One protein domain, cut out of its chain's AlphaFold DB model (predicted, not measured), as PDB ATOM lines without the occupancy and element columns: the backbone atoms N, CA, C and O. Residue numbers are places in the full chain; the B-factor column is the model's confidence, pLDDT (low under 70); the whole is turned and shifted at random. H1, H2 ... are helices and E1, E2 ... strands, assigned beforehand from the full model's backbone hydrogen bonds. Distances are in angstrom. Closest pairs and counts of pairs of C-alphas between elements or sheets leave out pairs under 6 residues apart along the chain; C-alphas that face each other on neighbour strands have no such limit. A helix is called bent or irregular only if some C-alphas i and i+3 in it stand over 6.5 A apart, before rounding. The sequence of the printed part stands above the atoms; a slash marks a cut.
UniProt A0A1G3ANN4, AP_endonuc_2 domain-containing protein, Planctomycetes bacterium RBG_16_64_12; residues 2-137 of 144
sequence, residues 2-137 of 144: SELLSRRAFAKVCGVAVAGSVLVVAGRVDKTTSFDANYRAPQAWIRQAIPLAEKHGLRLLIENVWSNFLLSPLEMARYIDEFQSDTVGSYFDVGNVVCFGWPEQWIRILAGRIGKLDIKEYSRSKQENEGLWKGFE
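What this domain is: This is residues 2 to 137 of the 144 residues of the protein "AP_endonuc_2 domain-containing protein" of Planctomycetes bacterium RBG_16_64_12 (UniProt A0A1G3ANN4). A curled, strongly twisted sheet of four parallel strands makes the core, with H3 and H5 side by side over one face and the long helix H2 packing on its E1, E2 and E3 side with residues 42 to 54. H1 packs across H2 at one end of the long axis, and the small helix pair H6 and H7 lies off the sheet at the other end. The printed part has 136 residues, with seven named helices and four named strands in the order H1 E1 H2 E2 H3 E3 H4 H5 E4 H6 H7; the sheet runs E1 E2 E3 E4, all parallel, and the class is mixed, helices and strands. The whole is compact, with a radius of gyration of the C-alphas of 15.5 A, yet elongated in outline, with spans of 52 by 33 by 25 A.

Where its parts are: Start in the sheet. Find E1 at residues 21 to 24, E2 at residues 59 to 63, E3 at residues 88 to 93 and E4 at residues 114 to 118. E3 is the longest strand: from C-alpha 88 at (-34.710, -26.757, -30.007) it runs 15.9 A to C-alpha 93. H2, residues 35 to 55, is the longest helix, 31.2 A; it has a kink of 36 degrees near residue 49 and is only just irregular, C-alphas 48 and 51 being 6.9 A apart. H3 is residues 73 to 81, 12.1 A. H5, residues 103 to 113, measures 14.4 A and is irregular, with C-alphas 109 and 112 8.9 A apart. H4, residues 94 to 98, comes before it. H1, residues 2 to 13, begins at C-alpha 2, (-46.611, -26.480, -13.375), and runs 16.6 A. Last come H6, residues 124 to 130, and H7, residues 132 to 136, which ends at C-alpha 136, (-28.560, -3.708, -44.366).

How they stand to each other: Begin between the inner strands E2 and E3, parallel at 40 degrees, where N 62 and O 89 are 2.8 A apart, within hydrogen-bond range. Edge strand E1 is parallel to E2 at 35 degrees, with N 24 and O 61 at 2.8 A; edge strand E4 is parallel to E3 at 24 degrees, with N 118 and O 92 at 2.9 A. Three strand-helix-strand units, parallel neighbour strands joined through helices, follow: E1, H2, E2, then E2, H3, E3, then E3, H4 H5, E4, each with a right-handed crossover. H3 and H5 lie on the same face, giving two layers, helices on one face of a sheet: H3 runs along the strands over E3 at a height over the sheet of 9.5 A, and H5 along them over E4 at 7.5 A. These two touch at a shallow tilt of 9 degrees, the same way, the closest C-alphas being those of Pro 73 and Trp 106, 5.2 A. H2 only grazes the sheet, with residues 42 to 54. With residues 45 to 52 alone it touches H1, opposite ways at a steep tilt of 64 degrees; the closest C-alphas, of Ala 9 and Trp 45, are 5.7 A apart. H1 only grazes the sheet, with residues 10 to 13. H4 grazes it too, only just, with 5 pairs of C-alphas within 10 A. H6 and H7 are not on the sheet; they touch, with the C-alphas of Gln 127 and Gly 135 closest at 4.4 A. Every O i to N i+4 pair is within hydrogen-bond range in H1, H3, H4 and H6, against 12 of 17 in H2, 5 of 7 in H5 and 0 of 1 in H7, where 1 of 2 O i to N i+3 pairs is.

The domain as a whole: The two C-alphas farthest apart are those of Ser 2 and Asn 129, 52.3 A. The printed part has no cut, and no link is long. The mean pLDDT of the printed part is 89.5; look to residues 2 to 18 for the model's low confidence, under 70.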
ATOM      1  N   SER A   2     -47.469 -26.305 -12.180       58.94
ATOM      2  CA  SER A   2     -46.611 -26.480 -13.375       58.94
ATOM      3  C   SER A   2     -47.129 -25.799 -14.652       58.94
ATOM      4  O   SER A   2     -46.347 -25.229 -15.410       58.94
ATOM      5  N   GLU A   3     -48.444 -25.793 -14.881       54.81
ATOM      6  CA  GLU A   3     -49.017 -25.263 -16.126       54.81
ATOM      7  C   GLU A   3     -48.940 -23.728 -16.217       54.81
ATOM      8  O   GLU A   3     -48.641 -23.176 -17.272       54.81
ATOM      9  N   LEU A   4     -49.123 -23.022 -15.095       54.62
ATOM     10  CA  LEU A   4     -49.024 -21.557 -15.042       54.62
ATOM     11  C   LEU A   4     -47.579 -21.065 -15.250       54.62
ATOM     12  O   LEU A   4     -47.360 -20.051 -15.912       54.62
ATOM     13  N   LEU A   5     -46.595 -21.798 -14.716       55.94
ATOM     14  CA  LEU A   5     -45.169 -21.538 -14.948       55.94
ATOM     15  C   LEU A   5     -44.798 -21.773 -16.417       55.94
ATOM     16  O   LEU A   5     -44.157 -20.920 -17.025       55.94
ATOM     17  N   SER A   6     -45.303 -22.858 -17.010       56.69
ATOM     18  CA  SER A   6     -45.107 -23.171 -18.431       56.69
ATOM     19  C   SER A   6     -45.708 -22.092 -19.339       56.69
ATOM     20  O   SER A   6     -45.061 -21.650 -20.282       56.69
ATOM     21  N   ARG A   7     -46.904 -21.577 -19.015       58.59
ATOM     22  CA  ARG A   7     -47.541 -20.473 -19.758       58.59
ATOM     23  C   ARG A   7     -46.772 -19.152 -19.650       58.59
ATOM     24  O   ARG A   7     -46.694 -18.424 -20.632       58.59
ATOM     25  N   ARG A   8     -46.175 -18.833 -18.494       59.69
ATOM     26  CA  ARG A   8     -45.320 -17.635 -18.329       59.69
ATOM     27  C   ARG A   8     -43.986 -17.758 -19.066       59.69
ATOM     28  O   ARG A   8     -43.533 -16.773 -19.643       59.69
ATOM     29  N   ALA A   9     -43.374 -18.943 -19.066       57.25
ATOM     30  CA  ALA A   9     -42.192 -19.219 -19.880       57.25
ATOM     31  C   ALA A   9     -42.524 -19.072 -21.371       57.25
ATOM     32  O   ALA A   9     -41.826 -18.362 -22.085       57.25
ATOM     33  N   PHE A  10     -43.657 -19.625 -21.810       57.94
ATOM     34  CA  PHE A  10     -44.145 -19.486 -23.182       57.94
ATOM     35  C   PHE A  10     -44.472 -18.036 -23.560       57.94
ATOM     36  O   PHE A  10     -44.183 -17.615 -24.670       57.94
ATOM     37  N   ALA A  11     -44.977 -17.224 -22.628       57.72
ATOM     38  CA  ALA A  11     -45.182 -15.794 -22.860       57.72
ATOM     39  C   ALA A  11     -43.867 -15.019 -23.088       57.72
ATOM     40  O   ALA A  11     -43.874 -14.048 -23.836       57.72
ATOM     41  N   LYS A  12     -42.734 -15.454 -22.508       54.09
ATOM     42  CA  LYS A  12     -41.396 -14.935 -22.872       54.09
ATOM     43  C   LYS A  12     -40.934 -15.411 -24.250       54.09
ATOM     44  O   LYS A  12     -40.138 -14.729 -24.883       54.09
ATOM     45  N   VAL A  13     -41.429 -16.566 -24.688       55.84
ATOM     46  CA  VAL A  13     -41.180 -17.143 -26.015       55.84
ATOM     47  C   VAL A  13     -42.054 -16.480 -27.081       55.84
ATOM     48  O   VAL A  13     -41.738 -16.606 -28.251       55.84
ATOM     49  N   CYS A  14     -43.111 -15.737 -26.723       46.34
ATOM     50  CA  CYS A  14     -43.995 -15.051 -27.672       46.34
ATOM     51  C   CYS A  14     -43.311 -13.875 -28.403       46.34
ATOM     52  O   CYS A  14     -43.671 -12.714 -28.226       46.34
ATOM     53  N   GLY A  15     -42.360 -14.196 -29.275       51.53
ATOM     54  CA  GLY A  15     -42.028 -13.480 -30.495       51.53
ATOM     55  C   GLY A  15     -42.467 -14.358 -31.666       51.53
ATOM     56  O   GLY A  15     -41.845 -15.370 -31.949       51.53
ATOM     57  N   VAL A  16     -43.592 -13.995 -32.284       52.09
ATOM     58  CA  VAL A  16     -44.127 -14.515 -33.557       52.09
ATOM     59  C   VAL A  16     -44.020 -16.044 -33.757       52.09
ATOM     60  O   VAL A  16     -43.039 -16.568 -34.280       52.09
ATOM     61  N   ALA A  17     -45.087 -16.780 -33.424       56.44
ATOM     62  CA  ALA A  17     -45.249 -18.144 -33.928       56.44
ATOM     63  C   ALA A  17     -45.553 -18.078 -35.435       56.44
ATOM     64  O   ALA A  17     -46.658 -17.712 -35.836       56.44
ATOM     65  N   VAL A  18     -44.574 -18.410 -36.274       60.69
ATOM     66  CA  VAL A  18     -44.730 -18.473 -37.735       60.69
ATOM     67  C   VAL A  18     -44.515 -19.913 -38.154       60.69
ATOM     68  O   VAL A  18     -43.500 -20.500 -37.792       60.69
ATOM     69  N   ALA A  19     -45.432 -20.481 -38.940       70.31
ATOM     70  CA  ALA A  19     -45.236 -21.740 -39.670       70.31
ATOM     71  C   ALA A  19     -44.526 -22.856 -38.861       70.31
ATOM     72  O   ALA A  19     -43.424 -23.272 -39.222       70.31
ATOM     73  N   GLY A  20     -45.105 -23.286 -37.735       86.56
ATOM     74  CA  GLY A  20     -44.613 -24.440 -36.961       86.56
ATOM     75  C   GLY A  20     -43.392 -24.189 -36.064       86.56
ATOM     76  O   GLY A  20     -42.816 -25.135 -35.530       86.56
ATOM     77  N   SER A  21     -42.972 -22.937 -35.869       90.56
ATOM     78  CA  SER A  21     -41.892 -22.608 -34.934       90.56
ATOM     79  C   SER A  21     -42.125 -21.290 -34.213       90.56
ATOM     80  O   SER A  21     -42.887 -20.442 -34.677       90.56
ATOM     81  N   VAL A  22     -41.392 -21.096 -33.124       92.31
ATOM     82  CA  VAL A  22     -41.266 -19.826 -32.422       92.31
ATOM     83  C   VAL A  22     -39.807 -19.386 -32.430       92.31
ATOM     84  O   VAL A  22     -38.913 -20.199 -32.188       92.31
ATOM     85  N   LEU A  23     -39.576 -18.117 -32.754       93.62
ATOM     86  CA  LEU A  23     -38.246 -17.521 -32.780       93.62
ATOM     87  C   LEU A  23     -37.827 -17.132 -31.358       93.62
ATOM     88  O   LEU A  23     -38.598 -16.547 -30.600       93.62
ATOM     89  N   VAL A  24     -36.596 -17.478 -30.991       94.88
ATOM     90  CA  VAL A  24     -36.040 -17.281 -29.653       94.88
ATOM     91  C   VAL A  24     -34.796 -16.403 -29.723       94.88
ATOM     92  O   VAL A  24     -33.756 -16.814 -30.228       94.88
ATOM     93  N   VAL A  25     -34.872 -15.220 -29.116       94.88
ATOM     94  CA  VAL A  25     -33.688 -14.413 -28.798       94.88
ATOM     95  C   VAL A  25     -33.194 -14.812 -27.410       94.88
ATOM     96  O   VAL A  25     -33.866 -14.567 -26.406       94.88
ATOM     97  N   ALA A  26     -32.008 -15.421 -27.333       95.06
ATOM     98  CA  ALA A  26     -31.427 -15.947 -26.094       95.06
ATOM     99  C   ALA A  26     -30.785 -14.853 -25.209       95.06
ATOM    100  O   ALA A  26     -29.694 -15.022 -24.672       95.06
ATOM    101  N   GLY A  27     -31.472 -13.720 -25.052       93.81
ATOM    102  CA  GLY A  27     -31.027 -12.597 -24.228       93.81
ATOM    103  C   GLY A  27     -29.883 -11.774 -24.833       93.81
ATOM    104  O   GLY A  27     -29.626 -11.822 -26.038       93.81
ATOM    105  N   ARG A  28     -29.241 -10.963 -23.984       95.62
ATOM    106  CA  ARG A  28     -28.175 -10.015 -24.337       95.62
ATOM    107  C   ARG A  28     -27.132  -9.950 -23.228       95.62
ATOM    108  O   ARG A  28     -27.473  -9.949 -22.050       95.62
ATOM    109  N   VAL A  29     -25.873  -9.843 -23.633       97.75
ATOM    110  CA  VAL A  29     -24.735  -9.562 -22.758       97.75
ATOM    111  C   VAL A  29     -24.391  -8.080 -22.859       97.75
ATOM    112  O   VAL A  29     -24.253  -7.521 -23.953       97.75
ATOM    113  N   ASP A  30     -24.274  -7.426 -21.710       97.31
ATOM    114  CA  ASP A  30     -23.948  -6.007 -21.601       97.31
ATOM    115  C   ASP A  30     -23.234  -5.710 -20.270       97.31
ATOM    116  O   ASP A  30     -22.787  -6.612 -19.567       97.31
ATOM    117  N   LYS A  31     -23.095  -4.428 -19.913       97.06
ATOM    118  CA  LYS A  31     -22.409  -4.000 -18.681       97.06
ATOM    119  C   LYS A  31     -23.071  -4.505 -17.393       97.06
ATOM    120  O   LYS A  31     -22.445  -4.458 -16.342       97.06
ATOM    121  N   THR A  32     -24.331  -4.920 -17.467       97.00
ATOM    122  CA  THR A  32     -25.143  -5.357 -16.326       97.00
ATOM    123  C   THR A  32     -25.366  -6.864 -16.315       97.00
ATOM    124  O   THR A  32     -25.499  -7.450 -15.244       97.00
ATOM    125  N   THR A  33     -25.362  -7.502 -17.489       97.50
ATOM    126  CA  THR A  33     -25.575  -8.944 -17.637       97.50
ATOM    127  C   THR A  33     -24.322  -9.608 -18.190       97.50
ATOM    128  O   THR A  33     -23.977  -9.420 -19.357       97.50
ATOM    129  N   SER A  34     -23.657 -10.416 -17.361       98.00
ATOM    130  CA  SER A  34     -22.486 -11.193 -17.773       98.00
ATOM    131  C   SER A  34     -22.859 -12.330 -18.726       98.00
ATOM    132  O   SER A  34     -24.001 -12.798 -18.771       98.00
ATOM    133  N   PHE A  35     -21.868 -12.815 -19.476       98.00
ATOM    134  CA  PHE A  35     -22.061 -13.897 -20.440       98.00
ATOM    135  C   PHE A  35     -22.579 -15.181 -19.786       98.00
ATOM    136  O   PHE A  35     -23.516 -15.790 -20.288       98.00
ATOM    137  N   ASP A  36     -22.021 -15.581 -18.645       98.00
ATOM    138  CA  ASP A  36     -22.408 -16.796 -17.925       98.00
ATOM    139  C   ASP A  36     -23.810 -16.696 -17.299       98.00
ATOM    140  O   ASP A  36     -24.559 -17.679 -17.301       98.00
ATOM    141  N   ALA A  37     -24.206 -15.508 -16.835       97.75
ATOM    142  CA  ALA A  37     -25.563 -15.256 -16.361       97.75
ATOM    143  C   ALA A  37     -26.573 -15.333 -17.519       97.75
ATOM    144  O   ALA A  37     -27.582 -16.040 -17.409       97.75
ATOM    145  N   ASN A  38     -26.271 -14.681 -18.651       98.06
ATOM    146  CA  ASN A  38     -27.089 -14.763 -19.863       98.06
ATOM    147  C   ASN A  38     -27.061 -16.157 -20.503       98.06
ATOM    148  O   ASN A  38     -27.985 -16.513 -21.214       98.06
ATOM    149  N   TYR A  39     -26.049 -16.980 -20.244       98.25
ATOM    150  CA  TYR A  39     -26.034 -18.359 -20.719       98.25
ATOM    151  C   TYR A  39     -27.089 -19.197 -19.989       98.25
ATOM    152  O   TYR A  39     -27.893 -19.892 -20.610       98.25
ATOM    153  N   ARG A  40     -27.124 -19.093 -18.654       97.81
ATOM    154  CA  ARG A  40     -27.963 -19.938 -17.788       97.81
ATOM    155  C   ARG A  40     -29.427 -19.510 -17.766       97.81
ATOM    156  O   ARG A  40     -30.313 -20.365 -17.798       97.81
ATOM    157  N   ALA A  41     -29.703 -18.208 -17.680       96.00
ATOM    158  CA  ALA A  41     -31.064 -17.724 -17.441       96.00
ATOM    159  C   ALA A  41     -32.041 -18.039 -18.596       96.00
ATOM    160  O   ALA A  41     -33.138 -18.533 -18.312       96.00
ATOM    161  N   PRO A  42     -31.682 -17.838 -19.880       95.69
ATOM    162  CA  PRO A  42     -32.495 -18.254 -21.010       95.69
ATOM    163  C   PRO A  42     -32.620 -19.762 -21.135       95.69
ATOM    164  O   PRO A  42     -33.726 -20.268 -21.306       95.69
ATOM    165  N   GLN A  43     -31.522 -20.488 -20.926       97.06
ATOM    166  CA  GLN A  43     -31.525 -21.945 -20.984       97.06
ATOM    167  C   GLN A  43     -32.542 -22.541 -19.999       97.06
ATOM    168  O   GLN A  43     -33.280 -23.463 -20.345       97.06
ATOM    169  N   ALA A  44     -32.649 -21.974 -18.791       96.56
ATOM    170  CA  ALA A  44     -33.595 -22.429 -17.778       96.56
ATOM    171  C   ALA A  44     -35.063 -22.300 -18.219       96.56
ATOM    172  O   ALA A  44     -35.832 -23.249 -18.050       96.56
ATOM    173  N   TRP A  45     -35.473 -21.160 -18.789       94.69
ATOM    174  CA  TRP A  45     -36.864 -21.005 -19.228       94.69
ATOM    175  C   TRP A  45     -37.142 -21.712 -20.557       94.69
ATOM    176  O   TRP A  45     -38.251 -22.215 -20.729       94.69
ATOM    177  N   ILE A  46     -36.160 -21.828 -21.461       96.19
ATOM    178  CA  ILE A  46     -36.311 -22.598 -22.706       96.19
ATOM    179  C   ILE A  46     -36.605 -24.059 -22.358       96.19
ATOM    180  O   ILE A  46     -37.576 -24.614 -22.863       96.19
ATOM    181  N   ARG A  47     -35.865 -24.658 -21.411       97.44
ATOM    182  CA  ARG A  47     -36.138 -26.027 -20.931       97.44
ATOM    183  C   ARG A  47     -37.558 -26.202 -20.394       97.44
ATOM    184  O   ARG A  47     -38.169 -27.238 -20.620       97.44
ATOM    185  N   GLN A  48     -38.097 -25.191 -19.716       95.75
ATOM    186  CA  GLN A  48     -39.483 -25.216 -19.229       95.75
ATOM    187  C   GLN A  48     -40.512 -25.083 -20.360       95.75
ATOM    188  O   GLN A  48     -41.637 -25.554 -20.215       95.75
ATOM    189  N   ALA A  49     -40.148 -24.446 -21.475       94.31
ATOM    190  CA  ALA A  49     -41.016 -24.278 -22.635       94.31
ATOM    191  C   ALA A  49     -41.047 -25.514 -23.555       94.31
ATOM    192  O   ALA A  49     -42.050 -25.703 -24.243       94.31
ATOM    193  N   ILE A  50     -40.005 -26.360 -23.544       96.12
ATOM    194  CA  ILE A  50     -39.886 -27.549 -24.413       96.12
ATOM    195  C   ILE A  50     -41.139 -28.446 -24.372       96.12
ATOM    196  O   ILE A  50     -41.724 -28.642 -25.436       96.12
ATOM    197  N   PRO A  51     -41.649 -28.910 -23.208       95.81
ATOM    198  CA  PRO A  51     -42.792 -29.831 -23.190       95.81
ATOM    199  C   PRO A  51     -44.068 -29.230 -23.793       95.81
ATOM    200  O   PRO A  51     -44.902 -29.930 -24.368       95.81
ATOM    201  N   LEU A  52     -44.244 -27.913 -23.655       93.06
ATOM    202  CA  LEU A  52     -45.389 -27.217 -24.229       93.06
ATOM    203  C   LEU A  52     -45.231 -27.045 -25.743       93.06
ATOM    204  O   LEU A  52     -46.197 -27.237 -26.476       93.06
ATOM    205  N   ALA A  53     -44.026 -26.717 -26.211       92.94
ATOM    206  CA  ALA A  53     -43.726 -26.644 -27.636       92.94
ATOM    207  C   ALA A  53     -43.943 -28.011 -28.315       92.94
ATOM    208  O   ALA A  53     -44.657 -28.079 -29.313       92.94
ATOM    209  N   GLU A  54     -43.466 -29.099 -27.701       94.38
ATOM    210  CA  GLU A  54     -43.682 -30.483 -28.152       94.38
ATOM    211  C   GLU A  54     -45.169 -30.830 -28.255       94.38
ATOM    212  O   GLU A  54     -45.630 -31.291 -29.300       94.38
ATOM    213  N   LYS A  55     -45.953 -30.528 -27.210       93.56
ATOM    214  CA  LYS A  55     -47.410 -30.749 -27.195       93.56
ATOM    215  C   LYS A  55     -48.128 -30.066 -28.364       93.56
ATOM    216  O   LYS A  55     -49.157 -30.558 -28.821       93.56
ATOM    217  N   HIS A  56     -47.616 -28.926 -28.817       91.12
ATOM    218  CA  HIS A  56     -48.205 -28.139 -29.897       91.12
ATOM    219  C   HIS A  56     -47.528 -28.354 -31.258       91.12
ATOM    220  O   HIS A  56     -47.897 -27.677 -32.216       91.12
ATOM    221  N   GLY A  57     -46.564 -29.277 -31.367       92.00
ATOM    222  CA  GLY A  57     -45.819 -29.506 -32.606       92.00
ATOM    223  C   GLY A  57     -45.020 -28.280 -33.061       92.00
ATOM    224  O   GLY A  57     -44.857 -28.057 -34.259       92.00
ATOM    225  N   LEU A  58     -44.572 -27.450 -32.116       93.31
ATOM    226  CA  LEU A  58     -43.791 -26.246 -32.373       93.31
ATOM    227  C   LEU A  58     -42.311 -26.503 -32.108       93.31
ATOM    228  O   LEU A  58     -41.955 -27.139 -31.119       93.31
ATOM    229  N   ARG A  59     -41.442 -25.923 -32.938       95.50
ATOM    230  CA  ARG A  59     -40.001 -25.823 -32.650       95.50
ATOM    231  C   ARG A  59     -39.652 -24.504 -31.967       95.50
ATOM    232  O   ARG A  59     -40.254 -23.477 -32.270       95.50
ATOM    233  N   LEU A  60     -38.646 -24.514 -31.102       96.38
ATOM    234  CA  LEU A  60     -38.045 -23.337 -30.476       96.38
ATOM    235  C   LEU A  60     -36.716 -23.043 -31.176       96.38
ATOM    236  O   LEU A  60     -35.738 -23.764 -30.988       96.38
ATOM    237  N   LEU A  61     -36.683 -22.025 -32.028       97.62
ATOM    238  CA  LEU A  61     -35.542 -21.767 -32.903       97.62
ATOM    239  C   LEU A  61     -34.771 -20.536 -32.437       97.62
ATOM    240  O   LEU A  61     -35.289 -19.424 -32.483       97.62
ATOM    241  N   ILE A  62     -33.536 -20.746 -31.991       97.62
ATOM    242  CA  ILE A  62     -32.651 -19.714 -31.456       97.62
ATOM    243  C   ILE A  62     -32.027 -18.932 -32.606       97.62
ATOM    244  O   ILE A  62     -31.387 -19.515 -33.485       97.62
ATOM    245  N   GLU A  63     -32.211 -17.618 -32.590       96.06
ATOM    246  CA  GLU A  63     -31.667 -16.716 -33.599       96.06
ATOM    247  C   GLU A  63     -30.301 -16.164 -33.182       96.06
ATOM    248  O   GLU A  63     -30.095 -15.745 -32.038       96.06
ATOM    249  N   ASN A  64     -29.359 -16.138 -34.125       95.62
ATOM    250  CA  ASN A  64     -28.115 -15.391 -33.983       95.62
ATOM    251  C   ASN A  64     -28.376 -13.903 -34.265       95.62
ATOM    252  O   ASN A  64     -28.533 -13.487 -35.410       95.62
ATOM    253  N   VAL A  65     -28.397 -13.090 -33.211       94.56
ATOM    254  CA  VAL A  65     -28.618 -11.637 -33.284       94.56
ATOM    255  C   VAL A  65     -27.446 -10.869 -32.676       94.56
ATOM    256  O   VAL A  65     -26.614 -11.427 -31.963       94.56
ATOM    257  N   TRP A  66     -27.387  -9.557 -32.901       94.00
ATOM    258  CA  TRP A  66     -26.365  -8.682 -32.312       94.00
ATOM    259  C   TRP A  66     -26.662  -8.369 -30.833       94.00
ATOM    260  O   TRP A  66     -27.034  -7.255 -30.441       94.00
ATOM    261  N   SER A  67     -26.539  -9.395 -29.991       94.81
ATOM    262  CA  SER A  67     -26.779  -9.332 -28.546       94.81
ATOM    263  C   SER A  67     -25.540  -9.632 -27.698       94.81
ATOM    264  O   SER A  67     -25.659  -9.786 -26.484       94.81
ATOM    265  N   ASN A  68     -24.351  -9.671 -28.309       96.06
ATOM    266  CA  ASN A  68     -23.085 -10.037 -27.663       96.06
ATOM    267  C   ASN A  68     -23.086 -11.460 -27.053       96.06
ATOM    268  O   ASN A  68     -22.345 -11.737 -26.111       96.06
ATOM    269  N   PHE A  69     -23.929 -12.360 -27.567       97.25
ATOM    270  CA  PHE A  69     -24.101 -13.727 -27.076       97.25
ATOM    271  C   PHE A  69     -24.175 -14.715 -28.248       97.25
ATOM    272  O   PHE A  69     -24.660 -14.342 -29.313       97.25
ATOM    273  N   LEU A  70     -23.702 -15.954 -28.046       96.62
ATOM    274  CA  LEU A  70     -23.579 -16.995 -29.087       96.62
ATOM    275  C   LEU A  70     -22.845 -16.469 -30.328       96.62
ATOM    276  O   LEU A  70     -23.380 -16.432 -31.434       96.62
ATOM    277  N   LEU A  71     -21.605 -16.028 -30.113       95.12
ATOM    278  CA  LEU A  71     -20.825 -15.261 -31.090       95.12
ATOM    279  C   LEU A  71     -20.205 -16.128 -32.191       95.12
ATOM    280  O   LEU A  71     -19.701 -15.607 -33.184       95.12
ATOM    281  N   SER A  72     -20.222 -17.450 -32.019       96.88
ATOM    282  CA  SER A  72     -19.616 -18.404 -32.943       96.88
ATOM    283  C   SER A  72     -20.567 -19.562 -33.267       96.88
ATOM    284  O   SER A  72     -21.420 -19.922 -32.448       96.88
ATOM    285  N   PRO A  73     -20.403 -20.218 -34.433       97.75
ATOM    286  CA  PRO A  73     -21.240 -21.359 -34.792       97.75
ATOM    287  C   PRO A  73     -21.012 -22.557 -33.864       97.75
ATOM    288  O   PRO A  73     -21.921 -23.355 -33.654       97.75
ATOM    289  N   LEU A  74     -19.814 -22.671 -33.280       98.50
ATOM    290  CA  LEU A  74     -19.479 -23.709 -32.303       98.50
ATOM    291  C   LEU A  74     -20.214 -23.484 -30.974       98.50
ATOM    292  O   LEU A  74     -20.751 -24.434 -30.407       98.50
ATOM    293  N   GLU A  75     -20.278 -22.235 -30.502       97.94
ATOM    294  CA  GLU A  75     -21.062 -21.872 -29.316       97.94
ATOM    295  C   GLU A  75     -22.552 -22.129 -29.528       97.94
ATOM    296  O   GLU A  75     -23.175 -22.773 -28.689       97.94
ATOM    297  N   MET A  76     -23.114 -21.680 -30.656       98.38
ATOM    298  CA  MET A  76     -24.524 -21.904 -30.985       98.38
ATOM    299  C   MET A  76     -24.850 -23.402 -31.077       98.38
ATOM    300  O   MET A  76     -25.839 -23.849 -30.498       98.38
ATOM    301  N   ALA A  77     -24.007 -24.196 -31.751       98.75
ATOM    302  CA  ALA A  77     -24.198 -25.641 -31.858       98.75
ATOM    303  C   ALA A  77     -24.223 -26.311 -30.478       98.75
ATOM    304  O   ALA A  77     -25.172 -27.026 -30.162       98.75
ATOM    305  N   ARG A  78     -23.228 -26.011 -29.634       98.69
ATOM    306  CA  ARG A  78     -23.164 -26.530 -28.266       98.69
ATOM    307  C   ARG A  78     -24.378 -26.103 -27.439       98.69
ATOM    308  O   ARG A  78     -24.953 -26.931 -26.741       98.69
ATOM    309  N   TYR A  79     -24.768 -24.832 -27.517       98.62
ATOM    310  CA  TYR A  79     -25.903 -24.298 -26.766       98.62
ATOM    311  C   TYR A  79     -27.205 -25.031 -27.109       98.62
ATOM    312  O   TYR A  79     -27.959 -25.393 -26.207       98.62
ATOM    313  N   ILE A  80     -27.438 -25.293 -28.400       98.75
ATOM    314  CA  ILE A  80     -28.580 -26.080 -28.887       98.75
ATOM    315  C   ILE A  80     -28.496 -27.529 -28.382       98.75
ATOM    316  O   ILE A  80     -29.470 -28.043 -27.833       98.75
ATOM    317  N   ASP A  81     -27.336 -28.174 -28.509       98.75
ATOM    318  CA  ASP A  81     -27.152 -29.584 -28.130       98.75
ATOM    319  C   ASP A  81     -27.375 -29.834 -26.635       98.75
ATOM    320  O   ASP A  81     -27.910 -30.872 -26.240       98.75
ATOM    321  N   GLU A  82     -27.015 -28.871 -25.784       98.69
ATOM    322  CA  GLU A  82     -27.210 -28.979 -24.341       98.69
ATOM    323  C   GLU A  82     -28.692 -29.096 -23.949       98.69
ATOM    324  O   GLU A  82     -28.990 -29.596 -22.860       98.69
ATOM    325  N   PHE A  83     -29.645 -28.690 -24.798       98.50
ATOM    326  CA  PHE A  83     -31.070 -28.904 -24.527       98.50
ATOM    327  C   PHE A  83     -31.494 -30.367 -24.617       98.50
ATOM    328  O   PHE A  83     -32.477 -30.723 -23.969       98.50
ATOM    329  N   GLN A  84     -30.744 -31.199 -25.350       98.06
ATOM    330  CA  GLN A  84     -31.026 -32.625 -25.539       98.06
ATOM    331  C   GLN A  84     -32.468 -32.883 -26.027       98.06
ATOM    332  O   GLN A  84     -33.134 -33.805 -25.561       98.06
ATOM    333  N   SER A  85     -32.968 -32.036 -26.935       97.44
ATOM    334  CA  SER A  85     -34.315 -32.125 -27.516       97.44
ATOM    335  C   SER A  85     -34.321 -31.563 -28.939       97.44
ATOM    336  O   SER A  85     -33.887 -30.430 -29.156       97.44
ATOM    337  N   ASP A  86     -34.881 -32.317 -29.889       96.19
ATOM    338  CA  ASP A  86     -35.022 -31.917 -31.304       96.19
ATOM    339  C   ASP A  86     -35.965 -30.711 -31.502       96.19
ATOM    340  O   ASP A  86     -35.968 -30.036 -32.544       96.19
ATOM    341  N   THR A  87     -36.755 -30.413 -30.468       97.19
ATOM    342  CA  THR A  87     -37.625 -29.241 -30.374       97.19
ATOM    343  C   THR A  87     -36.824 -27.947 -30.449       97.19
ATOM    344  O   THR A  87     -37.330 -26.961 -30.986       97.19
ATOM    345  N   VAL A  88     -35.580 -27.936 -29.961       98.44
ATOM    346  CA  VAL A  88     -34.710 -26.757 -30.007       98.44
ATOM    347  C   VAL A  88     -33.814 -26.807 -31.243       98.44
ATOM    348  O   VAL A  88     -33.231 -27.833 -31.576       98.44
ATOM    349  N   GLY A  89     -33.703 -25.686 -31.946       98.38
ATOM    350  CA  GLY A  89     -32.853 -25.561 -33.125       98.38
ATOM    351  C   GLY A  89     -32.398 -24.127 -33.341       98.38
ATOM    352  O   GLY A  89     -32.512 -23.292 -32.450       98.38
ATOM    353  N   SER A  90     -31.902 -23.835 -34.540       98.19
ATOM    354  CA  SER A  90     -31.495 -22.496 -34.957       98.19
ATOM    355  C   SER A  90     -32.492 -21.897 -35.946       98.19
ATOM    356  O   SER A  90     -32.945 -22.571 -36.880       98.19
ATOM    357  N   TYR A  91     -32.817 -20.623 -35.731       96.75
ATOM    358  CA  TYR A  91     -33.339 -19.732 -36.759       96.75
ATOM    359  C   TYR A  91     -32.130 -18.970 -37.294       96.75
ATOM    360  O   TYR A  91     -31.689 -17.998 -36.690       96.75
ATOM    361  N   PHE A  92     -31.514 -19.469 -38.358       96.94
ATOM    362  CA  PHE A  92     -30.219 -18.957 -38.780       96.94
ATOM    363  C   PHE A  92     -30.385 -17.706 -39.651       96.94
ATOM    364  O   PHE A  92     -30.845 -17.811 -40.789       96.94
ATOM    365  N   ASP A  93     -30.017 -16.536 -39.117       95.12
ATOM    366  CA  ASP A  93     -29.980 -15.269 -39.858       95.12
ATOM    367  C   ASP A  93     -28.619 -15.116 -40.545       95.12
ATOM    368  O   ASP A  93     -27.575 -14.939 -39.903       95.12
ATOM    369  N   VAL A  94     -28.639 -15.204 -41.874       93.50
ATOM    370  CA  VAL A  94     -27.448 -15.132 -42.725       93.50
ATOM    371  C   VAL A  94     -26.821 -13.739 -42.667       93.50
ATOM    372  O   VAL A  94     -25.603 -13.625 -42.513       93.50
ATOM    373  N   GLY A  95     -27.636 -12.684 -42.746       90.31
ATOM    374  CA  GLY A  95     -27.171 -11.297 -42.802       90.31
ATOM    375  C   GLY A  95     -26.440 -10.884 -41.527       90.31
ATOM    376  O   GLY A  95     -25.379 -10.259 -41.589       90.31
ATOM    377  N   ASN A  96     -26.929 -11.333 -40.366       92.94
ATOM    378  CA  ASN A  96     -26.279 -11.076 -39.080       92.94
ATOM    379  C   ASN A  96     -24.874 -11.690 -38.986       92.94
ATOM    380  O   ASN A  96     -24.034 -11.148 -38.262       92.94
ATOM    381  N   VAL A  97     -24.604 -12.790 -39.704       93.69
ATOM    382  CA  VAL A  97     -23.264 -13.394 -39.771       93.69
ATOM    383  C   VAL A  97     -22.358 -12.666 -40.743       93.69
ATOM    384  O   VAL A  97     -21.188 -12.497 -40.415       93.69
ATOM    385  N   VAL A  98     -22.847 -12.217 -41.905       90.88
ATOM    386  CA  VAL A  98     -21.993 -11.580 -42.929       90.88
ATOM    387  C   VAL A  98     -21.172 -10.432 -42.338       90.88
ATOM    388  O   VAL A  98     -19.997 -10.289 -42.676       90.88
ATOM    389  N   CYS A  99     -21.747  -9.684 -41.398       86.62
ATOM    390  CA  CYS A  99     -21.087  -8.599 -40.677       86.62
ATOM    391  C   CYS A  99     -19.800  -9.008 -39.927       86.62
ATOM    392  O   CYS A  99     -18.873  -8.207 -39.804       86.62
ATOM    393  N   PHE A 100     -19.725 -10.239 -39.411       85.12
ATOM    394  CA  PHE A 100     -18.654 -10.677 -38.501       85.12
ATOM    395  C   PHE A 100     -18.021 -12.029 -38.867       85.12
ATOM    396  O   PHE A 100     -17.100 -12.484 -38.191       85.12
ATOM    397  N   GLY A 101     -18.494 -12.695 -39.920       91.62
ATOM    398  CA  GLY A 101     -18.066 -14.042 -40.272       91.62
ATOM    399  C   GLY A 101     -18.623 -14.550 -41.599       91.62
ATOM    400  O   GLY A 101     -19.096 -13.786 -42.438       91.62
ATOM    401  N   TRP A 102     -18.523 -15.864 -41.788       95.19
ATOM    402  CA  TRP A 102     -18.789 -16.567 -43.046       95.19
ATOM    403  C   TRP A 102     -20.003 -17.496 -42.908       95.19
ATOM    404  O   TRP A 102     -19.895 -18.523 -42.222       95.19
ATOM    405  N   PRO A 103     -21.162 -17.160 -43.507       95.06
ATOM    406  CA  PRO A 103     -22.387 -17.942 -43.346       95.06
ATOM    407  C   PRO A 103     -22.259 -19.413 -43.754       95.06
ATOM    408  O   PRO A 103     -22.835 -20.282 -43.104       95.06
ATOM    409  N   GLU A 104     -21.460 -19.733 -44.767       96.06
ATOM    410  CA  GLU A 104     -21.229 -21.101 -45.234       96.06
ATOM    411  C   GLU A 104     -20.602 -21.998 -44.156       96.06
ATOM    412  O   GLU A 104     -20.913 -23.190 -44.060       96.06
ATOM    413  N   GLN A 105     -19.765 -21.431 -43.283       97.56
ATOM    414  CA  GLN A 105     -19.186 -22.169 -42.162       97.56
ATOM    415  C   GLN A 105     -20.236 -22.446 -41.086       97.56
ATOM    416  O   GLN A 105     -20.291 -23.557 -40.559       97.56
ATOM    417  N   TRP A 106     -21.093 -21.462 -40.798       97.75
ATOM    418  CA  TRP A 106     -22.216 -21.623 -39.876       97.75
ATOM    419  C   TRP A 106     -23.190 -22.686 -40.372       97.75
ATOM    420  O   TRP A 106     -23.543 -23.577 -39.605       97.75
ATOM    421  N   ILE A 107     -23.546 -22.664 -41.658       97.38
ATOM    422  CA  ILE A 107     -24.425 -23.663 -42.279       97.38
ATOM    423  C   ILE A 107     -23.850 -25.070 -42.104       97.38
ATOM    424  O   ILE A 107     -24.549 -25.969 -41.638       97.38
ATOM    425  N   ARG A 108     -22.563 -25.262 -42.419       98.31
ATOM    426  CA  ARG A 108     -21.896 -26.565 -42.290       98.31
ATOM    427  C   ARG A 108     -21.845 -27.070 -40.844       98.31
ATOM    428  O   ARG A 108     -21.971 -28.269 -40.626       98.31
ATOM    429  N   ILE A 109     -21.620 -26.184 -39.875       98.50
ATOM    430  CA  ILE A 109     -21.472 -26.551 -38.457       98.50
ATOM    431  C   ILE A 109     -22.833 -26.778 -37.791       98.50
ATOM    432  O   ILE A 109     -23.008 -27.751 -37.058       98.50
ATOM    433  N   LEU A 110     -23.808 -25.902 -38.043       98.31
ATOM    434  CA  LEU A 110     -25.148 -26.039 -37.483       98.31
ATOM    435  C   LEU A 110     -25.883 -27.229 -38.110       98.31
ATOM    436  O   LEU A 110     -26.526 -27.982 -37.381       98.31
ATOM    437  N   ALA A 111     -25.729 -27.449 -39.421       97.50
ATOM    438  CA  ALA A 111     -26.264 -28.600 -40.147       97.50
ATOM    439  C   ALA A 111     -27.742 -28.874 -39.794       97.50
ATOM    440  O   ALA A 111     -28.586 -27.987 -39.926       97.50
ATOM    441  N   GLY A 112     -28.059 -30.074 -39.293       97.31
ATOM    442  CA  GLY A 112     -29.419 -30.483 -38.913       97.31
ATOM    443  C   GLY A 112     -30.062 -29.664 -37.786       97.31
ATOM    444  O   GLY A 112     -31.258 -29.802 -37.535       97.31
ATOM    445  N   ARG A 113     -29.308 -28.781 -37.119       98.50
ATOM    446  CA  ARG A 113     -29.849 -27.854 -36.114       98.50
ATOM    447  C   ARG A 113     -30.621 -26.704 -36.749       98.50
ATOM    448  O   ARG A 113     -31.457 -26.113 -36.072       98.50
ATOM    449  N   ILE A 114     -30.360 -26.364 -38.014       98.19
ATOM    450  CA  ILE A 114     -31.066 -25.278 -38.703       98.19
ATOM    451  C   ILE A 114     -32.508 -25.718 -38.962       98.19
ATOM    452  O   ILE A 114     -32.768 -26.637 -39.733       98.19
ATOM    453  N   GLY A 115     -33.455 -25.054 -38.301       96.00
ATOM    454  CA  GLY A 115     -34.884 -25.256 -38.535       96.00
ATOM    455  C   GLY A 115     -35.457 -24.281 -39.555       96.00
ATOM    456  O   GLY A 115     -36.383 -24.640 -40.278       96.00
ATOM    457  N   LYS A 116     -34.913 -23.058 -39.604       95.31
ATOM    458  CA  LYS A 116     -35.306 -21.988 -40.527       95.31
ATOM    459  C   LYS A 116     -34.120 -21.106 -40.881       95.31
ATOM    460  O   LYS A 116     -33.167 -21.016 -40.110       95.31
ATOM    461  N   LEU A 117     -34.223 -20.456 -42.036       93.06
ATOM    462  CA  LEU A 117     -33.281 -19.455 -42.521       93.06
ATOM    463  C   LEU A 117     -33.974 -18.092 -42.565       93.06
ATOM    464  O   LEU A 117     -35.112 -18.002 -43.027       93.06
ATOM    465  N   ASP A 118     -33.275 -17.055 -42.118       90.19
ATOM    466  CA  ASP A 118     -33.561 -15.673 -42.494       90.19
ATOM    467  C   ASP A 118     -32.475 -15.214 -43.468       90.19
ATOM    468  O   ASP A 118     -31.281 -15.276 -43.162       90.19
ATOM    469  N   ILE A 119     -32.883 -14.808 -44.668       86.06
ATOM    470  CA  ILE A 119     -31.964 -14.373 -45.717       86.06
ATOM    471  C   ILE A 119     -32.166 -12.875 -45.889       86.06
ATOM    472  O   ILE A 119     -33.116 -12.426 -46.530       86.06
ATOM    473  N   LYS A 120     -31.246 -12.114 -45.302       80.50
ATOM    474  CA  LYS A 120     -31.141 -10.666 -45.451       80.50
ATOM    475  C   LYS A 120     -29.822 -10.356 -46.134       80.50
ATOM    476  O   LYS A 120     -28.779 -10.859 -45.716       80.50
ATOM    477  N   GLU A 121     -29.876  -9.537 -47.174       84.00
ATOM    478  CA  GLU A 121     -28.669  -9.038 -47.823       84.00
ATOM    479  C   GLU A 121     -27.918  -8.117 -46.853       84.00
ATOM    480  O   GLU A 121     -28.531  -7.330 -46.123       84.00
ATOM    481  N   TYR A 122     -26.592  -8.227 -46.829       87.25
ATOM    482  CA  TYR A 122     -25.753  -7.398 -45.974       87.25
ATOM    483  C   TYR A 122     -24.426  -7.091 -46.666       87.25
ATOM    484  O   TYR A 122     -23.646  -7.989 -46.979       87.25
ATOM    485  N   SER A 123     -24.132  -5.809 -46.874       87.94
ATOM    486  CA  SER A 123     -22.903  -5.372 -47.539       87.94
ATOM    487  C   SER A 123     -21.827  -4.961 -46.536       87.94
ATOM    488  O   SER A 123     -21.953  -3.935 -45.863       87.94
ATOM    489  N   ARG A 124     -20.712  -5.707 -46.511       87.44
ATOM    490  CA  ARG A 124     -19.500  -5.319 -45.762       87.44
ATOM    491  C   ARG A 124     -18.913  -4.002 -46.256       87.44
ATOM    492  O   ARG A 124     -18.496  -3.183 -45.452       87.44
ATOM    493  N   SER A 125     -18.952  -3.761 -47.564       89.94
ATOM    494  CA  SER A 125     -18.477  -2.498 -48.132       89.94
ATOM    495  C   SER A 125     -19.303  -1.312 -47.620       89.94
ATOM    496  O   SER A 125     -18.743  -0.309 -47.185       89.94
ATOM    497  N   LYS A 126     -20.639  -1.431 -47.574       90.12
ATOM    498  CA  LYS A 126     -21.482  -0.380 -46.978       90.12
ATOM    499  C   LYS A 126     -21.258  -0.251 -45.474       90.12
ATOM    500  O   LYS A 126     -21.216   0.864 -44.970       90.12
ATOM    501  N   GLN A 127     -21.076  -1.361 -44.759       90.69
ATOM    502  CA  GLN A 127     -20.699  -1.332 -43.342       90.69
ATOM    503  C   GLN A 127     -19.415  -0.522 -43.116       90.69
ATOM    504  O   GLN A 127     -19.390   0.341 -42.240       90.69
ATOM    505  N   GLU A 128     -18.364  -0.805 -43.885       88.56
ATOM    506  CA  GLU A 128     -17.046  -0.176 -43.755       88.56
ATOM    507  C   GLU A 128     -17.085   1.318 -44.096       88.56
ATOM    508  O   GLU A 128     -16.453   2.118 -43.408       88.56
ATOM    509  N   ASN A 129     -17.854   1.699 -45.119       92.31
ATOM    510  CA  ASN A 129     -17.880   3.072 -45.630       92.31
ATOM    511  C   ASN A 129     -18.941   3.967 -44.969       92.31
ATOM    512  O   ASN A 129     -18.741   5.174 -44.856       92.31
ATOM    513  N   GLU A 130     -20.074   3.402 -44.548       92.12
ATOM    514  CA  GLU A 130     -21.263   4.163 -44.130       92.12
ATOM    515  C   GLU A 130     -21.747   3.803 -42.713       92.12
ATOM    516  O   GLU A 130     -22.581   4.508 -42.138       92.12
ATOM    517  N   GLY A 131     -21.216   2.732 -42.115       89.31
ATOM    518  CA  GLY A 131     -21.492   2.310 -40.744       89.31
ATOM    519  C   GLY A 131     -22.292   1.011 -40.626       89.31
ATOM    520  O   GLY A 131     -23.001   0.585 -41.534       89.31
ATOM    521  N   LEU A 132     -22.210   0.389 -39.444       87.12
ATOM    522  CA  LEU A 132     -22.706  -0.965 -39.159       87.12
ATOM    523  C   LEU A 132     -24.135  -1.247 -39.655       87.12
ATOM    524  O   LEU A 132     -24.393  -2.268 -40.290       87.12
ATOM    525  N   TRP A 133     -25.067  -0.337 -39.385       88.62
ATOM    526  CA  TRP A 133     -26.476  -0.519 -39.746       88.62
ATOM    527  C   TRP A 133     -26.753  -0.259 -41.231       88.62
ATOM    528  O   TRP A 133     -27.686  -0.838 -41.783       88.62
ATOM    529  N   LYS A 134     -25.909   0.538 -41.904       89.62
ATOM    530  CA  LYS A 134     -26.013   0.813 -43.344       89.62
ATOM    531  C   LYS A 134     -25.691  -0.404 -44.206       89.62
ATOM    532  O   LYS A 134     -26.119  -0.453 -45.356       89.62
ATOM    533  N   GLY A 135     -25.025  -1.413 -43.639       85.62
ATOM    534  CA  GLY A 135     -24.818  -2.709 -44.285       85.62
ATOM    535  C   GLY A 135     -26.122  -3.390 -44.724       85.62
ATOM    536  O   GLY A 135     -26.122  -4.033 -45.768       85.62
ATOM    537  N   PHE A 136     -27.232  -3.183 -44.002       86.50
ATOM    538  CA  PHE A 136     -28.560  -3.708 -44.366       86.50
ATOM    539  C   PHE A 136     -29.314  -2.843 -45.392       86.50
ATOM    540  O   PHE A 136     -30.309  -3.289 -45.955       86.50
ATOM    541  N   GLU A 137     -28.874  -1.610 -45.657       88.62
ATOM    542  CA  GLU A 137     -29.527  -0.693 -46.607       88.62
ATOM    543  C   GLU A 137     -29.044  -0.942 -48.044       88.62
ATOM    544  O   GLU A 137     -28.575  -0.046 -48.750       88.62
TER     545      GLU A 137